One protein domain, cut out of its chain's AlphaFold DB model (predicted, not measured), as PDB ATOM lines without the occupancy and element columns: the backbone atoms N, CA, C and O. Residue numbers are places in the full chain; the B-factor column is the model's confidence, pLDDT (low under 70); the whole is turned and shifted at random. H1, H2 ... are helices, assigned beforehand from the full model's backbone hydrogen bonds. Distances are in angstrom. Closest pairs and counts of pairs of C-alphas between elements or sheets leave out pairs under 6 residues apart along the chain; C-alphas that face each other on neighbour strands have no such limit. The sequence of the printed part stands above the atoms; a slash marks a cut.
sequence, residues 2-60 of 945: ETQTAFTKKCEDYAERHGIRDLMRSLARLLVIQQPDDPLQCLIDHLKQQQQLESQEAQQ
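AT A GLANCE: This is residues 2 to 60 of the 945 residues of the protein "Elongation factor Ts, mitochondrial" of Cyclospora cayetanensis (UniProt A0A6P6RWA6). Three helices follow one another as an open zigzag: H1 meets H2 at a corner, and H2 and H3 make a V, joined where H2 ends and H3 begins. Residues 2 to 11 of H1 and residues 48 to 60, mostly H3, stick out. The printed part has 59 residues, all helix in class, in the order H1, H2, H3, with no named strand. It is only just loose, close to extended, with a radius of gyration of the C-alphas of 15.3 A, and flat, spanning 42 by 35 by 15 A.

HOW THE PARTS SIT: Start with H1, residues 2 to 17, and H2, residues 20 to 34: they are close but not clearly touching, the closest C-alphas being those of Ala 15 and Arg 21, 5.9 A apart. They run the same way at a steep tilt of 68 degrees, only just short of about perpendicular. Further on, H2 touches H3, residues 39 to 59, with residues 27 to 31 alone; the closest C-alphas, of Leu 31 and Pro 39, are 6.4 A apart. These two run opposite ways at a steep tilt of 57 degrees. H1 and H3 are apart. Every O i to N i+4 pair is within hydrogen-bond range in H1 and H2, and 16 of 17 in H3.

IN THESE COORDINATES: Find C-alpha 2 at (-49.519, -39.735, -60.840); from there H1 runs 22.7 A to C-alpha 17. H2 runs 21.0 A from C-alpha 20, and H3 runs 30.6 A to C-alpha 59 at (-26.865, -41.014, -20.495).

THE WHOLE: The C-alphas farthest apart, of Glu 2 and Gln 60, are 47.9 A apart. The printed part has no cut, and both links are tight. Look at the B-factor column: 25 residues are under 70, among them 2 to 7 and 53 to 60.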
ATOM      1  N   GLU A   2     -49.286 -38.716 -61.895       41.44
ATOM      2  CA  GLU A   2     -49.519 -39.735 -60.840       41.44
ATOM      3  C   GLU A   2     -48.269 -40.129 -60.027       41.44
ATOM      4  O   GLU A   2     -48.335 -40.317 -58.813       41.44
ATOM      5  N   THR A   3     -47.100 -40.183 -60.667       47.19
ATOM      6  CA  THR A   3     -45.811 -40.447 -60.004       47.19
ATOM      7  C   THR A   3     -45.368 -39.317 -59.073       47.19
ATOM      8  O   THR A   3     -44.718 -39.568 -58.060       47.19
ATOM      9  N   GLN A   4     -45.760 -38.081 -59.382       46.59
ATOM     10  CA  GLN A   4     -45.449 -36.895 -58.588       46.59
ATOM     11  C   GLN A   4     -46.327 -36.861 -57.332       46.59
ATOM     12  O   GLN A   4     -45.818 -36.636 -56.241       46.59
ATOM     13  N   THR A   5     -47.609 -37.219 -57.453       57.75
ATOM     14  CA  THR A   5     -48.539 -37.342 -56.320       57.75
ATOM     15  C   THR A   5     -48.131 -38.460 -55.356       57.75
ATOM     16  O   THR A   5     -48.195 -38.286 -54.139       57.75
ATOM     17  N   ALA A   6     -47.653 -39.594 -55.882       58.31
ATOM     18  CA  ALA A   6     -47.155 -40.702 -55.068       58.31
ATOM     19  C   ALA A   6     -45.854 -40.352 -54.321       58.31
ATOM     20  O   ALA A   6     -45.668 -40.776 -53.179       58.31
ATOM     21  N   PHE A   7     -44.965 -39.571 -54.943       67.81
ATOM     22  CA  PHE A   7     -43.752 -39.073 -54.296       67.81
ATOM     23  C   PHE A   7     -44.078 -38.065 -53.190       67.81
ATOM     24  O   PHE A   7     -43.608 -38.236 -52.068       67.81
ATOM     25  N   THR A   8     -44.959 -37.094 -53.458       70.25
ATOM     26  CA  THR A   8     -45.409 -36.120 -52.453       70.25
ATOM     27  C   THR A   8     -46.015 -36.821 -51.242       70.25
ATOM     28  O   THR A   8     -45.617 -36.531 -50.119       70.25
ATOM     29  N   LYS A   9     -46.874 -37.827 -51.455       70.31
ATOM     30  CA  LYS A   9     -47.458 -38.616 -50.364       70.31
ATOM     31  C   LYS A   9     -46.399 -39.345 -49.529       70.31
ATOM     32  O   LYS A   9     -46.471 -39.329 -48.307       70.31
ATOM     33  N   LYS A  10     -45.376 -39.931 -50.163       75.81
ATOM     34  CA  LYS A  10     -44.254 -40.560 -49.438       75.81
ATOM     35  C   LYS A  10     -43.451 -39.548 -48.620       75.81
ATOM     36  O   LYS A  10     -43.043 -39.868 -47.508       75.81
ATOM     37  N   CYS A  11     -43.223 -38.347 -49.153       61.91
ATOM     38  CA  CYS A  11     -42.554 -37.272 -48.424       61.91
ATOM     39  C   CYS A  11     -43.388 -36.784 -47.232       61.91
ATOM     40  O   CYS A  11     -42.825 -36.523 -46.172       61.91
ATOM     41  N   GLU A  12     -44.712 -36.691 -47.382       67.50
ATOM     42  CA  GLU A  12     -45.624 -36.313 -46.299       67.50
ATOM     43  C   GLU A  12     -45.675 -37.377 -45.197       67.50
ATOM     44  O   GLU A  12     -45.472 -37.040 -44.032       67.50
ATOM     45  N   ASP A  13     -45.826 -38.654 -45.566       70.62
ATOM     46  CA  ASP A  13     -45.812 -39.776 -44.621       70.62
ATOM     47  C   ASP A  13     -44.477 -39.845 -43.856       70.62
ATOM     48  O   ASP A  13     -44.452 -40.098 -42.651       70.62
ATOM     49  N   TYR A  14     -43.350 -39.605 -44.538       72.38
ATOM     50  CA  TYR A  14     -42.026 -39.568 -43.914       72.38
ATOM     51  C   TYR A  14     -41.884 -38.380 -42.949       72.38
ATOM     52  O   TYR A  14     -41.410 -38.548 -41.826       72.38
ATOM     53  N   ALA A  15     -42.337 -37.190 -43.355       65.12
ATOM     54  CA  ALA A  15     -42.262 -35.989 -42.533       65.12
ATOM     55  C   ALA A  15     -43.136 -36.067 -41.272       65.12
ATOM     56  O   ALA A  15     -42.760 -35.504 -40.244       65.12
ATOM     57  N   GLU A  16     -44.273 -36.763 -41.333       65.81
ATOM     58  CA  GLU A  16     -45.124 -37.021 -40.167       65.81
ATOM     59  C   GLU A  16     -44.536 -38.098 -39.253       65.81
ATOM     60  O   GLU A  16     -44.430 -37.875 -38.049       65.81
ATOM     61  N   ARG A  17     -44.072 -39.230 -39.806       68.00
ATOM     62  CA  ARG A  17     -43.478 -40.317 -39.004       68.00
ATOM     63  C   ARG A  17     -42.241 -39.890 -38.227       68.00
ATOM     64  O   ARG A  17     -42.024 -40.384 -37.126       68.00
ATOM     65  N   HIS A  18     -41.434 -38.999 -38.795       67.56
ATOM     66  CA  HIS A  18     -40.195 -38.529 -38.177       67.56
ATOM     67  C   HIS A  18     -40.333 -37.152 -37.508       67.56
ATOM     68  O   HIS A  18     -39.323 -36.537 -37.184       67.56
ATOM     69  N   GLY A  19     -41.559 -36.639 -37.323       69.69
ATOM     70  CA  GLY A  19     -41.802 -35.370 -36.619       69.69
ATOM     71  C   GLY A  19     -41.202 -34.129 -37.297       69.69
ATOM     72  O   GLY A  19     -41.129 -33.059 -36.693       69.69
ATOM     73  N   ILE A  20     -40.795 -34.231 -38.566       74.69
ATOM     74  CA  ILE A  20     -40.091 -33.178 -39.313       74.69
ATOM     75  C   ILE A  20     -40.967 -31.925 -39.438       74.69
ATOM     76  O   ILE A  20     -40.467 -30.803 -39.376       74.69
ATOM     77  N   ARG A  21     -42.291 -32.094 -39.571       69.75
ATOM     78  CA  ARG A  21     -43.238 -30.964 -39.614       69.75
ATOM     79  C   ARG A  21     -43.254 -30.168 -38.311       69.75
ATOM     80  O   ARG A  21     -43.315 -28.939 -38.358       69.75
ATOM     81  N   ASP A  22     -43.197 -30.844 -37.171       67.25
ATOM     82  CA  ASP A  22     -43.213 -30.187 -35.865       67.25
ATOM     83  C   ASP A  22     -41.865 -29.537 -35.555       67.25
ATOM     84  O   ASP A  22     -41.843 -28.403 -35.073       67.25
ATOM     85  N   LEU A  23     -40.760 -30.176 -35.958       78.44
ATOM     86  CA  LEU A  23     -39.425 -29.583 -35.915       78.44
ATOM     87  C   LEU A  23     -39.366 -28.288 -36.737       78.44
ATOM     88  O   LEU A  23     -39.040 -27.230 -36.204       78.44
ATOM     89  N   MET A  24     -39.777 -28.330 -38.008       73.94
ATOM     90  CA  MET A  24     -39.793 -27.150 -38.882       73.94
ATOM     91  C   MET A  24     -40.707 -26.044 -38.341       73.94
ATOM     92  O   MET A  24     -40.374 -24.863 -38.436       73.94
ATOM     93  N   ARG A  25     -41.840 -26.404 -37.721       68.19
ATOM     94  CA  ARG A  25     -42.732 -25.440 -37.063       68.19
ATOM     95  C   ARG A  25     -42.083 -24.818 -35.822       68.19
ATOM     96  O   ARG A  25     -42.287 -23.629 -35.586       68.19
ATOM     97  N   SER A  26     -41.325 -25.588 -35.046       70.19
ATOM     98  CA  SER A  26     -40.576 -25.095 -33.884       70.19
ATOM     99  C   SER A  26     -39.485 -24.109 -34.304       70.19
ATOM    100  O   SER A  26     -39.450 -22.984 -33.808       70.19
ATOM    101  N   LEU A  27     -38.680 -24.476 -35.304       76.69
ATOM    102  CA  LEU A  27     -37.628 -23.626 -35.867       76.69
ATOM    103  C   LEU A  27     -38.200 -22.326 -36.455       76.69
ATOM    104  O   LEU A  27     -37.702 -21.237 -36.174       76.69
ATOM    105  N   ALA A  28     -39.307 -22.410 -37.200       70.81
ATOM    106  CA  ALA A  28     -39.989 -21.227 -37.721       70.81
ATOM    107  C   ALA A  28     -40.528 -20.324 -36.597       70.81
ATOM    108  O   ALA A  28     -40.413 -19.102 -36.677       70.81
ATOM    109  N   ARG A  29     -41.083 -20.906 -35.524       70.50
ATOM    110  CA  ARG A  29     -41.517 -20.143 -34.343       70.50
ATOM    111  C   ARG A  29     -40.344 -19.450 -33.658       70.50
ATOM    112  O   ARG A  29     -40.488 -18.283 -33.315       70.50
ATOM    113  N   LEU A  30     -39.210 -20.130 -33.491       74.06
ATOM    114  CA  LEU A  30     -38.004 -19.564 -32.886       74.06
ATOM    115  C   LEU A  30     -37.563 -18.293 -33.627       74.06
ATOM    116  O   LEU A  30     -37.383 -17.257 -32.994       74.06
ATOM    117  N   LEU A  31     -37.491 -18.346 -34.962       74.12
ATOM    118  CA  LEU A  31     -37.109 -17.194 -35.785       74.12
ATOM    119  C   LEU A  31     -38.104 -16.037 -35.705       74.12
ATOM    120  O   LEU A  31     -37.699 -14.881 -35.619       74.12
ATOM    121  N   VAL A  32     -39.405 -16.339 -35.704       78.56
ATOM    122  CA  VAL A  32     -40.451 -15.312 -35.587       78.56
ATOM    123  C   VAL A  32     -40.435 -14.651 -34.205       78.56
ATOM    124  O   VAL A  32     -40.700 -13.455 -34.102       78.56
ATOM    125  N   ILE A  33     -40.137 -15.420 -33.153       64.31
ATOM    126  CA  ILE A  33     -40.145 -14.953 -31.761       64.31
ATOM    127  C   ILE A  33     -38.875 -14.171 -31.423       64.31
ATOM    128  O   ILE A  33     -38.973 -13.115 -30.805       64.31
ATOM    129  N   GLN A  34     -37.702 -14.700 -31.775       75.88
ATOM    130  CA  GLN A  34     -36.421 -14.133 -31.353       75.88
ATOM    131  C   GLN A  34     -35.886 -13.079 -32.324       75.88
ATOM    132  O   GLN A  34     -35.095 -12.248 -31.899       75.88
ATOM    133  N   GLN A  35     -36.318 -13.112 -33.594       84.50
ATOM    134  CA  GLN A  35     -35.838 -12.235 -34.673       84.50
ATOM    135  C   GLN A  35     -34.317 -11.982 -34.618       84.50
ATOM    136  O   GLN A  35     -33.889 -10.833 -34.557       84.50
ATOM    137  N   PRO A  36     -33.499 -13.047 -34.578       84.19
ATOM    138  CA  PRO A  36     -32.054 -12.918 -34.429       84.19
ATOM    139  C   PRO A  36     -31.427 -12.269 -35.669       84.19
ATOM    140  O   PRO A  36     -31.866 -12.518 -36.793       84.19
ATOM    141  N   ASP A  37     -30.352 -11.504 -35.463       84.44
ATOM    142  CA  ASP A  37     -29.608 -10.855 -36.552       84.44
ATOM    143  C   ASP A  37     -29.000 -11.874 -37.538       84.44
ATOM    144  O   ASP A  37     -28.919 -11.606 -38.736       84.44
ATOM    145  N   ASP A  38     -28.631 -13.068 -37.051       91.31
ATOM    146  CA  ASP A  38     -28.244 -14.221 -37.875       91.31
ATOM    147  C   ASP A  38     -29.212 -15.406 -37.655       91.31
ATOM    148  O   ASP A  38     -29.058 -16.194 -36.710       91.31
ATOM    149  N   PRO A  39     -30.238 -15.554 -38.515       82.06
ATOM    150  CA  PRO A  39     -31.258 -16.583 -38.359       82.06
ATOM    151  C   PRO A  39     -30.729 -17.996 -38.604       82.06
ATOM    152  O   PRO A  39     -31.206 -18.934 -37.970       82.06
ATOM    153  N   LEU A  40     -29.743 -18.182 -39.483       88.62
ATOM    154  CA  LEU A  40     -29.215 -19.520 -39.756       88.62
ATOM    155  C   LEU A  40     -28.363 -20.012 -38.588       88.62
ATOM    156  O   LEU A  40     -28.528 -21.157 -38.162       88.62
ATOM    157  N   GLN A  41     -27.516 -19.145 -38.033       87.06
ATOM    158  CA  GLN A  41     -26.688 -19.498 -36.886       87.06
ATOM    159  C   GLN A  41     -27.545 -19.788 -35.640       87.06
ATOM    160  O   GLN A  41     -27.338 -20.804 -34.980       87.06
ATOM    161  N   CYS A  42     -28.592 -18.989 -35.398       86.12
ATOM    162  CA  CYS A  42     -29.553 -19.218 -34.315       86.12
ATOM    163  C   CYS A  42     -30.264 -20.583 -34.420       86.12
ATOM    164  O   CYS A  42     -30.380 -21.306 -33.428       86.12
ATOM    165  N   LEU A  43     -30.695 -20.974 -35.626       84.75
ATOM    166  CA  LEU A  43     -31.308 -22.285 -35.856       84.75
ATOM    167  C   LEU A  43     -30.323 -23.439 -35.628       84.75
ATOM    168  O   LEU A  43     -30.693 -24.452 -35.033       84.75
ATOM    169  N   ILE A  44     -29.080 -23.296 -36.097       87.00
ATOM    170  CA  ILE A  44     -28.026 -24.303 -35.917       87.00
ATOM    171  C   ILE A  44     -27.718 -24.494 -34.432       87.00
ATOM    172  O   ILE A  44     -27.597 -25.633 -33.977       87.00
ATOM    173  N   ASP A  45     -27.613 -23.406 -33.676       86.12
ATOM    174  CA  ASP A  45     -27.307 -23.463 -32.249       86.12
ATOM    175  C   ASP A  45     -28.471 -24.060 -31.451       86.12
ATOM    176  O   ASP A  45     -28.237 -24.908 -30.590       86.12
ATOM    177  N   HIS A  46     -29.720 -23.736 -31.806       83.69
ATOM    178  CA  HIS A  46     -30.905 -24.357 -31.210       83.69
ATOM    179  C   HIS A  46     -30.944 -25.876 -31.440       83.69
ATOM    180  O   HIS A  46     -31.167 -26.640 -30.501       83.69
ATOM    181  N   LEU A  47     -30.662 -26.327 -32.666       83.69
ATOM    182  CA  LEU A  47     -30.611 -27.755 -32.994       83.69
ATOM    183  C   LEU A  47     -29.455 -28.471 -32.283       83.69
ATOM    184  O   LEU A  47     -29.642 -29.572 -31.773       83.69
ATOM    185  N   LYS A  48     -28.273 -27.847 -32.189       82.06
ATOM    186  CA  LYS A  48     -27.133 -28.395 -31.434       82.06
ATOM    187  C   LYS A  48     -27.435 -28.504 -29.943       82.06
ATOM    188  O   LYS A  48     -27.037 -29.483 -29.319       82.06
ATOM    189  N   GLN A  49     -28.136 -27.524 -29.383       78.81
ATOM    190  CA  GLN A  49     -28.524 -27.519 -27.978       78.81
ATOM    191  C   GLN A  49     -29.551 -28.621 -27.688       78.81
ATOM    192  O   GLN A  49     -29.379 -29.349 -26.716       78.81
ATOM    193  N   GLN A  50     -30.543 -28.820 -28.565       72.75
ATOM    194  CA  GLN A  50     -31.466 -29.961 -28.481       72.75
ATOM    195  C   GLN A  50     -30.727 -31.297 -28.569       72.75
ATOM    196  O   GLN A  50     -30.942 -32.172 -27.741       72.75
ATOM    197  N   GLN A  51     -29.783 -31.425 -29.502       76.19
ATOM    198  CA  GLN A  51     -29.012 -32.652 -29.663       76.19
ATOM    199  C   GLN A  51     -28.110 -32.936 -28.448       76.19
ATOM    200  O   GLN A  51     -27.924 -34.090 -28.063       76.19
ATOM    201  N   GLN A  52     -27.559 -31.896 -27.813       73.25
ATOM    202  CA  GLN A  52     -26.795 -32.021 -26.568       73.25
ATOM    203  C   GLN A  52     -27.683 -32.404 -25.381       73.25
ATOM    204  O   GLN A  52     -27.262 -33.236 -24.583       73.25
ATOM    205  N   LEU A  53     -28.896 -31.851 -25.288       61.19
ATOM    206  CA  LEU A  53     -29.886 -32.214 -24.271       61.19
ATOM    207  C   LEU A  53     -30.322 -33.676 -24.434       61.19
ATOM    208  O   LEU A  53     -30.215 -34.440 -23.486       61.19
ATOM    209  N   GLU A  54     -30.643 -34.112 -25.654       56.69
ATOM    210  CA  GLU A  54     -30.980 -35.511 -25.963       56.69
ATOM    211  C   GLU A  54     -29.817 -36.473 -25.652       56.69
ATOM    212  O   GLU A  54     -30.019 -37.587 -25.164       56.69
ATOM    213  N   SER A  55     -28.573 -36.043 -25.892       57.56
ATOM    214  CA  SER A  55     -27.369 -36.824 -25.568       57.56
ATOM    215  C   SER A  55     -27.121 -36.927 -24.058       57.56
ATOM    216  O   SER A  55     -26.597 -37.939 -23.588       57.56
ATOM    217  N   GLN A  56     -27.485 -35.888 -23.299       54.69
ATOM    218  CA  GLN A  56     -27.408 -35.855 -21.835       54.69
ATOM    219  C   GLN A  56     -28.540 -36.680 -21.196       54.69
ATOM    220  O   GLN A  56     -28.284 -37.435 -20.256       54.69
ATOM    221  N   GLU A  57     -29.747 -36.629 -21.761       44.84
ATOM    222  CA  GLU A  57     -30.919 -37.428 -21.371       44.84
ATOM    223  C   GLU A  57     -30.724 -38.927 -21.666       44.84
ATOM    224  O   GLU A  57     -31.117 -39.780 -20.872       44.84
ATOM    225  N   ALA A  58     -30.037 -39.283 -22.758       46.53
ATOM    226  CA  ALA A  58     -29.727 -40.678 -23.086       46.53
ATOM    227  C   ALA A  58     -28.710 -41.329 -22.122       46.53
ATOM    228  O   ALA A  58     -28.699 -42.555 -21.976       46.53
ATOM    229  N   GLN A  59     -27.856 -40.532 -21.468       48.59
ATOM    230  CA  GLN A  59     -26.865 -41.014 -20.495       48.59
ATOM    231  C   GLN A  59     -27.395 -41.027 -19.054       48.59
ATOM    232  O   GLN A  59     -26.876 -41.767 -18.218       48.59
ATOM    233  N   GLN A  60     -28.454 -40.272 -18.765       46.94
ATOM    234  CA  GLN A  60     -29.158 -40.296 -17.488       46.94
ATOM    235  C   GLN A  60     -30.477 -41.049 -17.658       46.94
ATOM    236  O   GLN A  60     -31.545 -40.458 -17.748       46.94
TER     237      GLN A  60